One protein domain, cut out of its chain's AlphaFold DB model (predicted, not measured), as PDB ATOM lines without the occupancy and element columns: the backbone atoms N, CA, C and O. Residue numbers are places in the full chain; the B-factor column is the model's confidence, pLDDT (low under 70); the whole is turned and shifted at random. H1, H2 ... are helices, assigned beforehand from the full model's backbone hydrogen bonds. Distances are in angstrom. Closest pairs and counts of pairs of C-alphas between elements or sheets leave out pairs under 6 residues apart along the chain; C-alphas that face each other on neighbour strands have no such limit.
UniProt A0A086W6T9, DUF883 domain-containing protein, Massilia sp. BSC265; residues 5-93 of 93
ATOM      1  N   ASN A   5     178.888 223.591 217.659       58.25
ATOM      2  CA  ASN A   5     180.231 223.025 217.829       58.25
ATOM      3  C   ASN A   5     181.336 223.794 217.066       58.25
ATOM      4  O   ASN A   5     182.485 223.865 217.501       58.25
ATOM      5  N   ARG A   6     181.001 224.406 215.920       62.34
ATOM      6  CA  ARG A   6     181.976 225.162 215.111       62.34
ATOM      7  C   ARG A   6     182.280 226.538 215.705       62.34
ATOM      8  O   ARG A   6     183.415 226.979 215.630       62.34
ATOM      9  N   ALA A   7     181.288 227.202 216.297       63.00
ATOM     10  CA  ALA A   7     181.498 228.487 216.961       63.00
ATOM     11  C   ALA A   7     182.327 228.319 218.246       63.00
ATOM     12  O   ALA A   7     183.292 229.049 218.439       63.00
ATOM     13  N   GLN A   8     182.033 227.289 219.051       67.88
ATOM     14  CA  GLN A   8     182.808 226.983 220.261       67.88
ATOM     15  C   GLN A   8     184.268 226.616 219.959       67.88
ATOM     16  O   GLN A   8     185.170 227.097 220.635       67.88
ATOM     17  N   SER A   9     184.523 225.821 218.913       77.75
ATOM     18  CA  SER A   9     185.901 225.548 218.468       77.75
ATOM     19  C   SER A   9     186.586 226.787 217.871       77.75
ATOM     20  O   SER A   9     187.791 226.955 218.038       77.75
ATOM     21  N   GLN A  10     185.809 227.669 217.228       80.25
ATOM     22  CA  GLN A  10     186.130 229.059 216.859       80.25
ATOM     23  C   GLN A  10     186.801 229.833 218.004       80.25
ATOM     24  O   GLN A  10     187.952 230.264 217.927       80.25
ATOM     25  N   GLU A  11     186.033 230.000 219.074       83.62
ATOM     26  CA  GLU A  11     186.391 230.769 220.268       83.62
ATOM     27  C   GLU A  11     187.564 230.152 221.032       83.62
ATOM     28  O   GLU A  11     188.458 230.878 221.463       83.62
ATOM     29  N   GLN A  12     187.601 228.821 221.148       85.12
ATOM     30  CA  GLN A  12     188.727 228.109 221.757       85.12
ATOM     31  C   GLN A  12     190.030 228.366 221.000       85.12
ATOM     32  O   GLN A  12     191.021 228.737 221.617       85.12
ATOM     33  N   LEU A  13     190.016 228.266 219.668       84.62
ATOM     34  CA  LEU A  13     191.209 228.498 218.854       84.62
ATOM     35  C   LEU A  13     191.719 229.945 218.958       84.62
ATOM     36  O   LEU A  13     192.926 230.172 218.988       84.62
ATOM     37  N   ILE A  14     190.809 230.921 219.025       88.75
ATOM     38  CA  ILE A  14     191.145 232.336 219.248       88.75
ATOM     39  C   ILE A  14     191.777 232.524 220.634       88.75
ATOM     40  O   ILE A  14     192.790 233.210 220.760       88.75
ATOM     41  N   GLY A  15     191.219 231.882 221.665       88.31
ATOM     42  CA  GLY A  15     191.781 231.888 223.017       88.31
ATOM     43  C   GLY A  15     193.177 231.261 223.088       88.31
ATOM     44  O   GLY A  15     194.088 231.857 223.659       88.31
ATOM     45  N   ASP A  16     193.368 230.106 222.453       87.69
ATOM     46  CA  ASP A  16     194.664 229.426 222.386       87.69
ATOM     47  C   ASP A  16     195.707 230.285 221.653       87.69
ATOM     48  O   ASP A  16     196.858 230.381 222.084       87.69
ATOM     49  N   LEU A  17     195.306 230.958 220.568       87.25
ATOM     50  CA  LEU A  17     196.188 231.846 219.810       87.25
ATOM     51  C   LEU A  17     196.614 233.070 220.633       87.25
ATOM     52  O   LEU A  17     197.800 233.404 220.635       87.25
ATOM     53  N   ARG A  18     195.693 233.689 221.385       91.00
ATOM     54  CA  ARG A  18     196.018 234.767 222.338       91.00
ATOM     55  C   ARG A  18     197.078 234.323 223.345       91.00
ATOM     56  O   ARG A  18     198.080 235.010 223.514       91.00
ATOM     57  N   LEU A  19     196.907 233.140 223.937       90.94
ATOM     58  CA  LEU A  19     197.855 232.598 224.913       90.94
ATOM     59  C   LEU A  19     199.254 232.385 224.307       90.94
ATOM     60  O   LEU A  19     200.268 232.664 224.945       90.94
ATOM     61  N   VAL A  20     199.334 231.894 223.068       91.75
ATOM     62  CA  VAL A  20     200.617 231.716 222.365       91.75
ATOM     63  C   VAL A  20     201.308 233.057 222.113       91.75
ATOM     64  O   VAL A  20     202.523 233.150 222.306       91.75
ATOM     65  N   ILE A  21     200.557 234.084 221.709       87.19
ATOM     66  CA  ILE A  21     201.088 235.435 221.495       87.19
ATOM     67  C   ILE A  21     201.612 236.015 222.812       87.19
ATOM     68  O   ILE A  21     202.763 236.442 222.861       87.19
ATOM     69  N   GLU A  22     200.825 235.956 223.889       88.75
ATOM     70  CA  GLU A  22     201.227 236.452 225.213       88.75
ATOM     71  C   GLU A  22     202.525 235.789 225.696       88.75
ATOM     72  O   GLU A  22     203.470 236.473 226.097       88.75
ATOM     73  N   ASN A  23     202.624 234.462 225.571       88.44
ATOM     74  CA  ASN A  23     203.830 233.715 225.933       88.44
ATOM     75  C   ASN A  23     205.053 234.142 225.104       88.44
ATOM     76  O   ASN A  23     206.175 234.207 225.612       88.44
ATOM     77  N   ALA A  24     204.861 234.418 223.816       85.44
ATOM     78  CA  ALA A  24     205.936 234.851 222.933       85.44
ATOM     79  C   ALA A  24     206.380 236.299 223.224       85.44
ATOM     80  O   ALA A  24     207.578 236.590 223.189       85.44
ATOM     81  N   GLU A  25     205.454 237.192 223.576       86.81
ATOM     82  CA  GLU A  25     205.766 238.544 224.053       86.81
ATOM     83  C   GLU A  25     206.509 238.523 225.394       86.81
ATOM     84  O   GLU A  25     207.464 239.279 225.599       86.81
ATOM     85  N   GLU A  26     206.111 237.644 226.311       89.94
ATOM     86  CA  GLU A  26     206.809 237.443 227.578       89.94
ATOM     87  C   GLU A  26     208.225 236.892 227.354       89.94
ATOM     88  O   GLU A  26     209.185 237.393 227.945       89.94
ATOM     89  N   LEU A  27     208.398 235.936 226.435       87.25
ATOM     90  CA  LEU A  27     209.717 235.430 226.050       87.25
ATOM     91  C   LEU A  27     210.614 236.539 225.477       87.25
ATOM     92  O   LEU A  27     211.802 236.604 225.803       87.25
ATOM     93  N   LEU A  28     210.060 237.433 224.652       82.50
ATOM     94  CA  LEU A  28     210.782 238.599 224.138       82.50
ATOM     95  C   LEU A  28     211.260 239.523 225.261       82.50
ATOM     96  O   LEU A  28     212.427 239.918 225.267       82.50
ATOM     97  N   LYS A  29     210.384 239.839 226.220       85.25
ATOM     98  CA  LYS A  29     210.719 240.678 227.385       85.25
ATOM     99  C   LYS A  29     211.798 240.024 228.248       85.25
ATOM    100  O   LYS A  29     212.783 240.665 228.604       85.25
ATOM    101  N   ASN A  30     211.656 238.730 228.520       87.75
ATOM    102  CA  ASN A  30     212.572 237.970 229.370       87.75
ATOM    103  C   ASN A  30     213.936 237.706 228.726       87.75
ATOM    104  O   ASN A  30     214.851 237.259 229.410       87.75
ATOM    105  N   THR A  31     214.091 237.957 227.427       83.12
ATOM    106  CA  THR A  31     215.365 237.808 226.712       83.12
ATOM    107  C   THR A  31     215.997 239.151 226.346       83.12
ATOM    108  O   THR A  31     216.973 239.191 225.591       83.12
ATOM    109  N   ASP A  32     215.484 240.261 226.893       80.06
ATOM    110  CA  ASP A  32     215.918 241.604 226.505       80.06
ATOM    111  C   ASP A  32     217.395 241.891 226.845       80.06
ATOM    112  O   ASP A  32     218.089 242.595 226.112       80.06
ATOM    113  N   HIS A  33     217.921 241.257 227.898       81.19
ATOM    114  CA  HIS A  33     219.301 241.407 228.371       81.19
ATOM    115  C   HIS A  33     220.359 240.691 227.517       81.19
ATOM    116  O   HIS A  33     221.556 240.901 227.728       81.19
ATOM    117  N   TYR A  34     219.968 239.859 226.545       78.88
ATOM    118  CA  TYR A  34     220.914 239.188 225.649       78.88
ATOM    119  C   TYR A  34     221.278 240.088 224.454       78.88
ATOM    120  O   TYR A  34     220.497 240.299 223.527       78.88
ATOM    121  N   THR A  35     222.507 240.609 224.446       76.94
ATOM    122  CA  THR A  35     222.966 241.639 223.488       76.94
ATOM    123  C   THR A  35     223.732 241.104 222.275       76.94
ATOM    124  O   THR A  35     224.122 241.877 221.402       76.94
ATOM    125  N   SER A  36     223.941 239.789 222.176       86.62
ATOM    126  CA  SER A  36     224.581 239.188 220.999       86.62
ATOM    127  C   SER A  36     223.785 239.504 219.725       86.62
ATOM    128  O   SER A  36     222.560 239.373 219.697       86.62
ATOM    129  N   ALA A  37     224.483 239.894 218.652       79.94
ATOM    130  CA  ALA A  37     223.873 240.314 217.388       79.94
ATOM    131  C   ALA A  37     222.924 239.258 216.790       79.94
ATOM    132  O   ALA A  37     221.914 239.602 216.176       79.94
ATOM    133  N   LEU A  38     223.213 237.971 217.013       79.12
ATOM    134  CA  LEU A  38     222.350 236.862 216.601       79.12
ATOM    135  C   LEU A  38     221.010 236.876 217.351       79.12
ATOM    136  O   LEU A  38     219.959 236.730 216.729       79.12
ATOM    137  N   TYR A  39     221.042 237.111 218.665       79.81
ATOM    138  CA  TYR A  39     219.837 237.213 219.494       79.81
ATOM    139  C   TYR A  39     219.024 238.454 219.143       79.81
ATOM    140  O   TYR A  39     217.816 238.354 218.971       79.81
ATOM    141  N   GLN A  40     219.678 239.598 218.938       83.12
ATOM    142  CA  GLN A  40     219.006 240.834 218.531       83.12
ATOM    143  C   GLN A  40     218.278 240.682 217.185       83.12
ATOM    144  O   GLN A  40     217.132 241.107 217.046       83.12
ATOM    145  N   ASN A  41     218.891 240.006 216.204       83.94
ATOM    146  CA  ASN A  41     218.240 239.742 214.920       83.94
ATOM    147  C   ASN A  41     217.041 238.791 215.050       83.94
ATOM    148  O   ASN A  41     215.991 239.042 214.455       83.94
ATOM    149  N   ALA A  42     217.183 237.713 215.826       81.81
ATOM    150  CA  ALA A  42     216.089 236.781 216.090       81.81
ATOM    151  C   ALA A  42     214.923 237.475 216.815       81.81
ATOM    152  O   ALA A  42     213.767 237.279 216.449       81.81
ATOM    153  N   ARG A  43     215.235 238.352 217.774       86.56
ATOM    154  CA  ARG A  43     214.266 239.137 218.543       86.56
ATOM    155  C   ARG A  43     213.488 240.117 217.668       86.56
ATOM    156  O   ARG A  43     212.269 240.169 217.758       86.56
ATOM    157  N   ALA A  44     214.177 240.832 216.778       87.31
ATOM    158  CA  ALA A  44     213.534 241.735 215.825       87.31
ATOM    159  C   ALA A  44     212.572 240.990 214.884       87.31
ATOM    160  O   ALA A  44     211.456 241.444 214.649       87.31
ATOM    161  N   LYS A  45     212.972 239.813 214.383       87.25
ATOM    162  CA  LYS A  45     212.103 238.964 213.552       87.25
ATOM    163  C   LYS A  45     210.891 238.445 214.321       87.25
ATOM    164  O   LYS A  45     209.797 238.427 213.769       87.25
ATOM    165  N   LEU A  46     211.084 238.035 215.573       86.12
ATOM    166  CA  LEU A  46     209.998 237.564 216.428       86.12
ATOM    167  C   LEU A  46     209.018 238.697 216.770       86.12
ATOM    168  O   LEU A  46     207.816 238.480 216.698       86.12
ATOM    169  N   ALA A  47     209.510 239.904 217.056       89.69
ATOM    170  CA  ALA A  47     208.663 241.073 217.293       89.69
ATOM    171  C   ALA A  47     207.793 241.413 216.070       89.69
ATOM    172  O   ALA A  47     206.585 241.564 216.213       89.69
ATOM    173  N   LEU A  48     208.379 241.432 214.866       92.31
ATOM    174  CA  LEU A  48     207.631 241.633 213.617       92.31
ATOM    175  C   LEU A  48     206.577 240.542 213.387       92.31
ATOM    176  O   LEU A  48     205.464 240.826 212.952       92.31
ATOM    177  N   ALA A  49     206.921 239.283 213.673       88.19
ATOM    178  CA  ALA A  49     205.981 238.175 213.547       88.19
ATOM    179  C   ALA A  49     204.818 238.288 214.546       88.19
ATOM    180  O   ALA A  49     203.689 237.964 214.189       88.19
ATOM    181  N   LEU A  50     205.079 238.760 215.771       90.56
ATOM    182  CA  LEU A  50     204.045 238.971 216.786       90.56
ATOM    183  C   LEU A  50     203.123 240.135 216.451       90.56
ATOM    184  O   LEU A  50     201.916 240.008 216.619       90.56
ATOM    185  N   GLU A  51     203.665 241.233 215.935       92.00
ATOM    186  CA  GLU A  51     202.861 242.360 215.457       92.00
ATOM    187  C   GLU A  51     201.896 241.907 214.350       92.00
ATOM    188  O   GLU A  51     200.687 242.098 214.466       92.00
ATOM    189  N   ALA A  52     202.402 241.179 213.350       90.62
ATOM    190  CA  ALA A  52     201.570 240.617 212.288       90.62
ATOM    191  C   ALA A  52     200.527 239.607 212.809       90.62
ATOM    192  O   ALA A  52     199.395 239.578 212.324       90.62
ATOM    193  N   ALA A  53     200.888 238.777 213.793       87.56
ATOM    194  CA  ALA A  53     199.965 237.821 214.403       87.56
ATOM    195  C   ALA A  53     198.850 238.518 215.199       87.56
ATOM    196  O   ALA A  53     197.698 238.099 215.109       87.56
ATOM    197  N   ASN A  54     199.171 239.590 215.927       93.12
ATOM    198  CA  ASN A  54     198.203 240.411 216.654       93.12
ATOM    199  C   ASN A  54     197.210 241.095 215.705       93.12
ATOM    200  O   ASN A  54     196.001 241.051 215.938       93.12
ATOM    201  N   GLU A  55     197.694 241.684 214.608       94.44
ATOM    202  CA  GLU A  55     196.824 242.286 213.590       94.44
ATOM    203  C   GLU A  55     195.878 241.255 212.962       94.44
ATOM    204  O   GLU A  55     194.685 241.511 212.794       94.44
ATOM    205  N   GLU A  56     196.393 240.072 212.624       92.44
ATOM    206  CA  GLU A  56     195.581 239.012 212.033       92.44
ATOM    207  C   GLU A  56     194.553 238.450 213.020       92.44
ATOM    208  O   GLU A  56     193.403 238.213 212.647       92.44
ATOM    209  N   LEU A  57     194.937 238.286 214.286       92.00
ATOM    210  CA  LEU A  57     194.026 237.881 215.349       92.00
ATOM    211  C   LEU A  57     192.863 238.875 215.487       92.00
ATOM    212  O   LEU A  57     191.708 238.449 215.503       92.00
ATOM    213  N   ALA A  58     193.144 240.182 215.492       92.12
ATOM    214  CA  ALA A  58     192.107 241.212 215.535       92.12
ATOM    215  C   ALA A  58     191.147 241.108 214.334       92.12
ATOM    216  O   ALA A  58     189.927 241.095 214.508       92.12
ATOM    217  N   ARG A  59     191.679 240.921 213.114       92.50
ATOM    218  CA  ARG A  59     190.851 240.702 211.911       92.50
ATOM    219  C   ARG A  59     189.953 239.471 212.033       92.50
ATOM    220  O   ARG A  59     188.798 239.502 211.599       92.50
ATOM    221  N   PHE A  60     190.464 238.376 212.594       89.31
ATOM    222  CA  PHE A  60     189.662 237.172 212.799       89.31
ATOM    223  C   PHE A  60     188.541 237.389 213.807       89.31
ATOM    224  O   PHE A  60     187.422 236.933 213.559       89.31
ATOM    225  N   GLU A  61     188.821 238.072 214.912       92.12
ATOM    226  CA  GLU A  61     187.846 238.374 215.960       92.12
ATOM    227  C   GLU A  61     186.700 239.241 215.440       92.12
ATOM    228  O   GLU A  61     185.535 238.881 215.628       92.12
ATOM    229  N   ASP A  62     187.011 240.299 214.692       93.31
ATOM    230  CA  ASP A  62     186.004 241.155 214.059       93.31
ATOM    231  C   ASP A  62     185.110 240.350 213.106       93.31
ATOM    232  O   ASP A  62     183.879 240.386 213.188       93.31
ATOM    233  N   ALA A  63     185.721 239.522 212.253       90.19
ATOM    234  CA  ALA A  63     184.977 238.683 211.323       90.19
ATOM    235  C   ALA A  63     184.092 237.644 212.043       90.19
ATOM    236  O   ALA A  63     183.031 237.267 211.529       90.19
ATOM    237  N   GLN A  64     184.507 237.139 213.214       90.00
ATOM    238  CA  GLN A  64     183.657 236.268 214.032       90.00
ATOM    239  C   GLN A  64     182.487 237.024 214.648       90.00
ATOM    240  O   GLN A  64     181.360 236.521 214.611       90.00
ATOM    241  N   LEU A  65     182.732 238.220 215.180       91.06
ATOM    242  CA  LEU A  65     181.695 239.059 215.764       91.06
ATOM    243  C   LEU A  65     180.594 239.347 214.736       91.06
ATOM    244  O   LEU A  65     179.412 239.145 215.023       91.06
ATOM    245  N   GLU A  66     180.970 239.713 213.510       93.25
ATOM    246  CA  GLU A  66     180.032 239.933 212.406       93.25
ATOM    247  C   GLU A  66     179.184 238.691 212.100       93.25
ATOM    248  O   GLU A  66     177.956 238.778 211.984       93.25
ATOM    249  N   ARG A  67     179.815 237.510 212.021       89.50
ATOM    250  CA  ARG A  67     179.105 236.237 211.813       89.50
ATOM    251  C   ARG A  67     178.122 235.945 212.940       89.50
ATOM    252  O   ARG A  67     176.983 235.558 212.670       89.50
ATOM    253  N   MET A  68     178.534 236.150 214.189       88.44
ATOM    254  CA  MET A  68     177.689 235.933 215.361       88.44
ATOM    255  C   MET A  68     176.494 236.894 215.374       88.44
ATOM    256  O   MET A  68     175.362 236.478 215.643       88.44
ATOM    257  N   MET A  69     176.709 238.163 215.021       91.19
ATOM    258  CA  MET A  69     175.645 239.159 214.896       91.19
ATOM    259  C   MET A  69     174.645 238.788 213.795       91.19
ATOM    260  O   MET A  69     173.433 238.855 214.020       91.19
ATOM    261  N   ALA A  70     175.130 238.366 212.625       91.69
ATOM    262  CA  ALA A  70     174.282 237.932 211.518       91.69
ATOM    263  C   ALA A  70     173.450 236.693 211.888       91.69
ATOM    264  O   ALA A  70     172.236 236.677 211.679       91.69
ATOM    265  N   ALA A  71     174.075 235.688 212.510       88.88
ATOM    266  CA  ALA A  71     173.388 234.490 212.989       88.88
ATOM    267  C   ALA A  71     172.323 234.823 214.047       88.88
ATOM    268  O   ALA A  71     171.201 234.319 213.983       88.88
ATOM    269  N   THR A  72     172.645 235.723 214.981       88.75
ATOM    270  CA  THR A  72     171.703 236.202 216.002       88.75
ATOM    271  C   THR A  72     170.500 236.891 215.367       88.75
ATOM    272  O   THR A  72     169.362 236.629 215.753       88.75
ATOM    273  N   ARG A  73     170.730 237.748 214.368       89.38
ATOM    274  CA  ARG A  73     169.655 238.441 213.650       89.38
ATOM    275  C   ARG A  73     168.746 237.460 212.913       89.38
ATOM    276  O   ARG A  73     167.535 237.518 213.096       89.38
ATOM    277  N   ALA A  74     169.327 236.519 212.172       90.56
ATOM    278  CA  ALA A  74     168.578 235.486 211.463       90.56
ATOM    279  C   ALA A  74     167.737 234.616 212.417       90.56
ATOM    280  O   ALA A  74     166.599 234.266 212.103       90.56
ATOM    281  N   ALA A  75     168.265 234.287 213.600       87.94
ATOM    282  CA  ALA A  75     167.512 233.565 214.623       87.94
ATOM    283  C   ALA A  75     166.331 234.393 215.154       87.94
ATOM    284  O   ALA A  75     165.214 233.881 215.229       87.94
ATOM    285  N   ASN A  76     166.550 235.673 215.468       88.44
ATOM    286  CA  ASN A  76     165.484 236.559 215.937       88.44
ATOM    287  C   ASN A  76     164.364 236.694 214.894       88.44
ATOM    288  O   ASN A  76     163.192 236.567 215.239       88.44
ATOM    289  N   GLU A  77     164.713 236.887 213.618       89.56
ATOM    290  CA  GLU A  77     163.750 236.962 212.511       89.56
ATOM    291  C   GLU A  77     162.945 235.666 212.371       89.56
ATOM    292  O   GLU A  77     161.718 235.701 212.299       89.56
ATOM    293  N   ARG A  78     163.621 234.510 212.402       91.06
ATOM    294  CA  ARG A  78     162.986 233.189 212.279       91.06
ATOM    295  C   ARG A  78     161.967 232.911 213.382       91.06
ATOM    296  O   ARG A  78     160.979 232.220 213.142       91.06
ATOM    297  N   HIS A  79     162.234 233.394 214.588       88.44
ATOM    298  CA  HIS A  79     161.408 233.134 215.763       88.44
ATOM    299  C   HIS A  79     160.514 234.313 216.155       88.44
ATOM    300  O   HIS A  79     159.799 234.223 217.150       88.44
ATOM    301  N   CYS A  80     160.518 235.386 215.362       88.44
ATOM    302  CA  CYS A  80     159.789 236.618 215.645       88.44
ATOM    303  C   CYS A  80     160.133 237.221 217.021       88.44
ATOM    304  O   CYS A  80     159.274 237.860 217.636       88.44
ATOM    305  N   ASP A  81     161.370 237.045 217.497       87.06
ATOM    306  CA  ASP A  81     161.826 237.660 218.744       87.06
ATOM    307  C   ASP A  81     161.927 239.174 218.534       87.06
ATOM    308  O   ASP A  81     162.775 239.666 217.784       87.06
ATOM    309  N   ARG A  82     161.064 239.930 219.207       83.56
ATOM    310  CA  ARG A  82     161.051 241.400 219.174       83.56
ATOM    311  C   ARG A  82     161.790 242.011 220.356       83.56
ATOM    312  O   ARG A  82     162.186 243.170 220.289       83.56
ATOM    313  N   THR A  83     161.974 241.246 221.432       86.44
ATOM    314  CA  THR A  83     162.682 241.675 222.643       86.44
ATOM    315  C   THR A  83     163.704 240.634 223.094       86.44
ATOM    316  O   THR A  83     163.613 239.450 222.761       86.44
ATOM    317  N   GLY A  84     164.680 241.073 223.895       82.12
ATOM    318  CA  GLY A  84     165.656 240.169 224.507       82.12
ATOM    319  C   GLY A  84     165.006 239.130 225.426       82.12
ATOM    320  O   GLY A  84     165.441 237.984 225.443       82.12
ATOM    321  N   GLU A  85     163.933 239.500 226.126       87.44
ATOM    322  CA  GLU A  85     163.177 238.600 227.006       87.44
ATOM    323  C   GLU A  85     162.529 237.447 226.237       87.44
ATOM    324  O   GLU A  85     162.624 236.308 226.674       87.44
ATOM    325  N   GLN A  86     161.939 237.703 225.064       83.25
ATOM    326  CA  GLN A  86     161.350 236.648 224.226       83.25
ATOM    327  C   GLN A  86     162.400 235.625 223.781       83.25
ATOM    328  O   GLN A  86     162.179 234.417 223.873       83.25
ATOM    329  N   ARG A  87     163.582 236.115 223.388       84.12
ATOM    330  CA  ARG A  87     164.723 235.274 223.023       84.12
ATOM    331  C   ARG A  87     165.210 234.420 224.195       84.12
ATOM    332  O   ARG A  87     165.500 233.241 224.003       84.12
ATOM    333  N   ILE A  88     165.316 235.018 225.385       85.56
ATOM    334  CA  ILE A  88     165.726 234.329 226.618       85.56
ATOM    335  C   ILE A  88     164.693 233.264 226.982       85.56
ATOM    336  O   ILE A  88     165.067 232.113 227.160       85.56
ATOM    337  N   LEU A  89     163.405 233.613 227.025       85.94
ATOM    338  CA  LEU A  89     162.329 232.678 227.357       85.94
ATOM    339  C   LEU A  89     162.323 231.471 226.412       85.94
ATOM    340  O   LEU A  89     162.264 230.346 226.887       85.94
ATOM    341  N   ARG A  90     162.505 231.661 225.098       84.19
ATOM    342  CA  ARG A  90     162.636 230.533 224.157       84.19
ATOM    343  C   ARG A  90     163.817 229.614 224.481       84.19
ATOM    344  O   ARG A  90     163.715 228.417 224.269       84.19
ATOM    345  N   ALA A  91     164.947 230.144 224.944       80.56
ATOM    346  CA  ALA A  91     166.130 229.326 225.219       80.56
ATOM    347  C   ALA A  91     165.937 228.344 226.393       80.56
ATOM    348  O   ALA A  91     166.727 227.411 226.530       80.56
ATOM    349  N   PHE A  92     164.907 228.550 227.221       81.81
ATOM    350  CA  PHE A  92     164.583 227.721 228.384       81.81
ATOM    351  C   PHE A  92     163.332 226.841 228.198       81.81
ATOM    352  O   PHE A  92     162.914 226.190 229.156       81.81
ATOM    353  N   HIS A  93     162.744 226.817 226.997       62.78
ATOM    354  CA  HIS A  93     161.589 225.991 226.621       62.78
ATOM    355  C   HIS A  93     161.969 224.995 225.520       62.78
ATOM    356  O   HIS A  93     161.455 223.857 225.575       62.78
TER     357      HIS A  93
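AT A GLANCE: This is residues 5 to 93 of the 93 residues of the protein "DUF883 domain-containing protein" of Massilia sp. BSC265 (UniProt A0A086W6T9). A very long helix, H2, makes the backbone of a thin helical hairpin of unequal arms: the shorter helix H1 folds back along the first part of H2, and the small helix H3 is set crosswise near the far end of H2. Between the start of H1 and H3, the later part of H2 runs on without a helix beside it. The printed part has 89 residues, with three named helices in the order H1, H2, H3 and no named strand; the class is all helix. The whole is extended, with a radius of gyration of the C-alphas of 20.7 A, and is a rod spanning 65 by 20 by 20 A.

HOW THE PARTS SIT: H2, residues 37 to 79, touches H1, residues 5 to 30, with its residues 43 to 61 alone. The closest C-alphas of the two are those of Ile 21 and Leu 50, 6.6 A apart. They form a helical hairpin, running opposite ways at a shallow tilt of 23 degrees. H3, residues 84 to 91, is close to H2 but not clearly touching; the closest C-alphas, those of Asn 76 and Arg 87, are 7.2 A apart. The lines of H2 and H3 are about perpendicular, at 87 degrees. H1 and H3 are apart. In H1, H2 and H3 every O i to N i+4 pair is within hydrogen-bond range.

IN THESE COORDINATES: H2 measures 62.9 A from C-alpha 37 at (223.873, 240.314, 217.388) to C-alpha 79 at (161.408, 233.134, 215.763). H1 measures 37.4 A and begins at C-alpha 5, (180.231, 223.025, 217.829). H3 measures 10.9 A and ends at C-alpha 91, (166.130, 229.326, 225.219).

THE WHOLE: The two C-alphas farthest apart, those of Ser 36 and Cys 80, are 65.1 A apart. The printed part has no cut. The link from H1 to H2 is short, with 6 residues, and that from H2 to H3 is tight, with 4. The mean pLDDT of the printed part is 85.8; residues 5 to 8 and residue 93 are under 70.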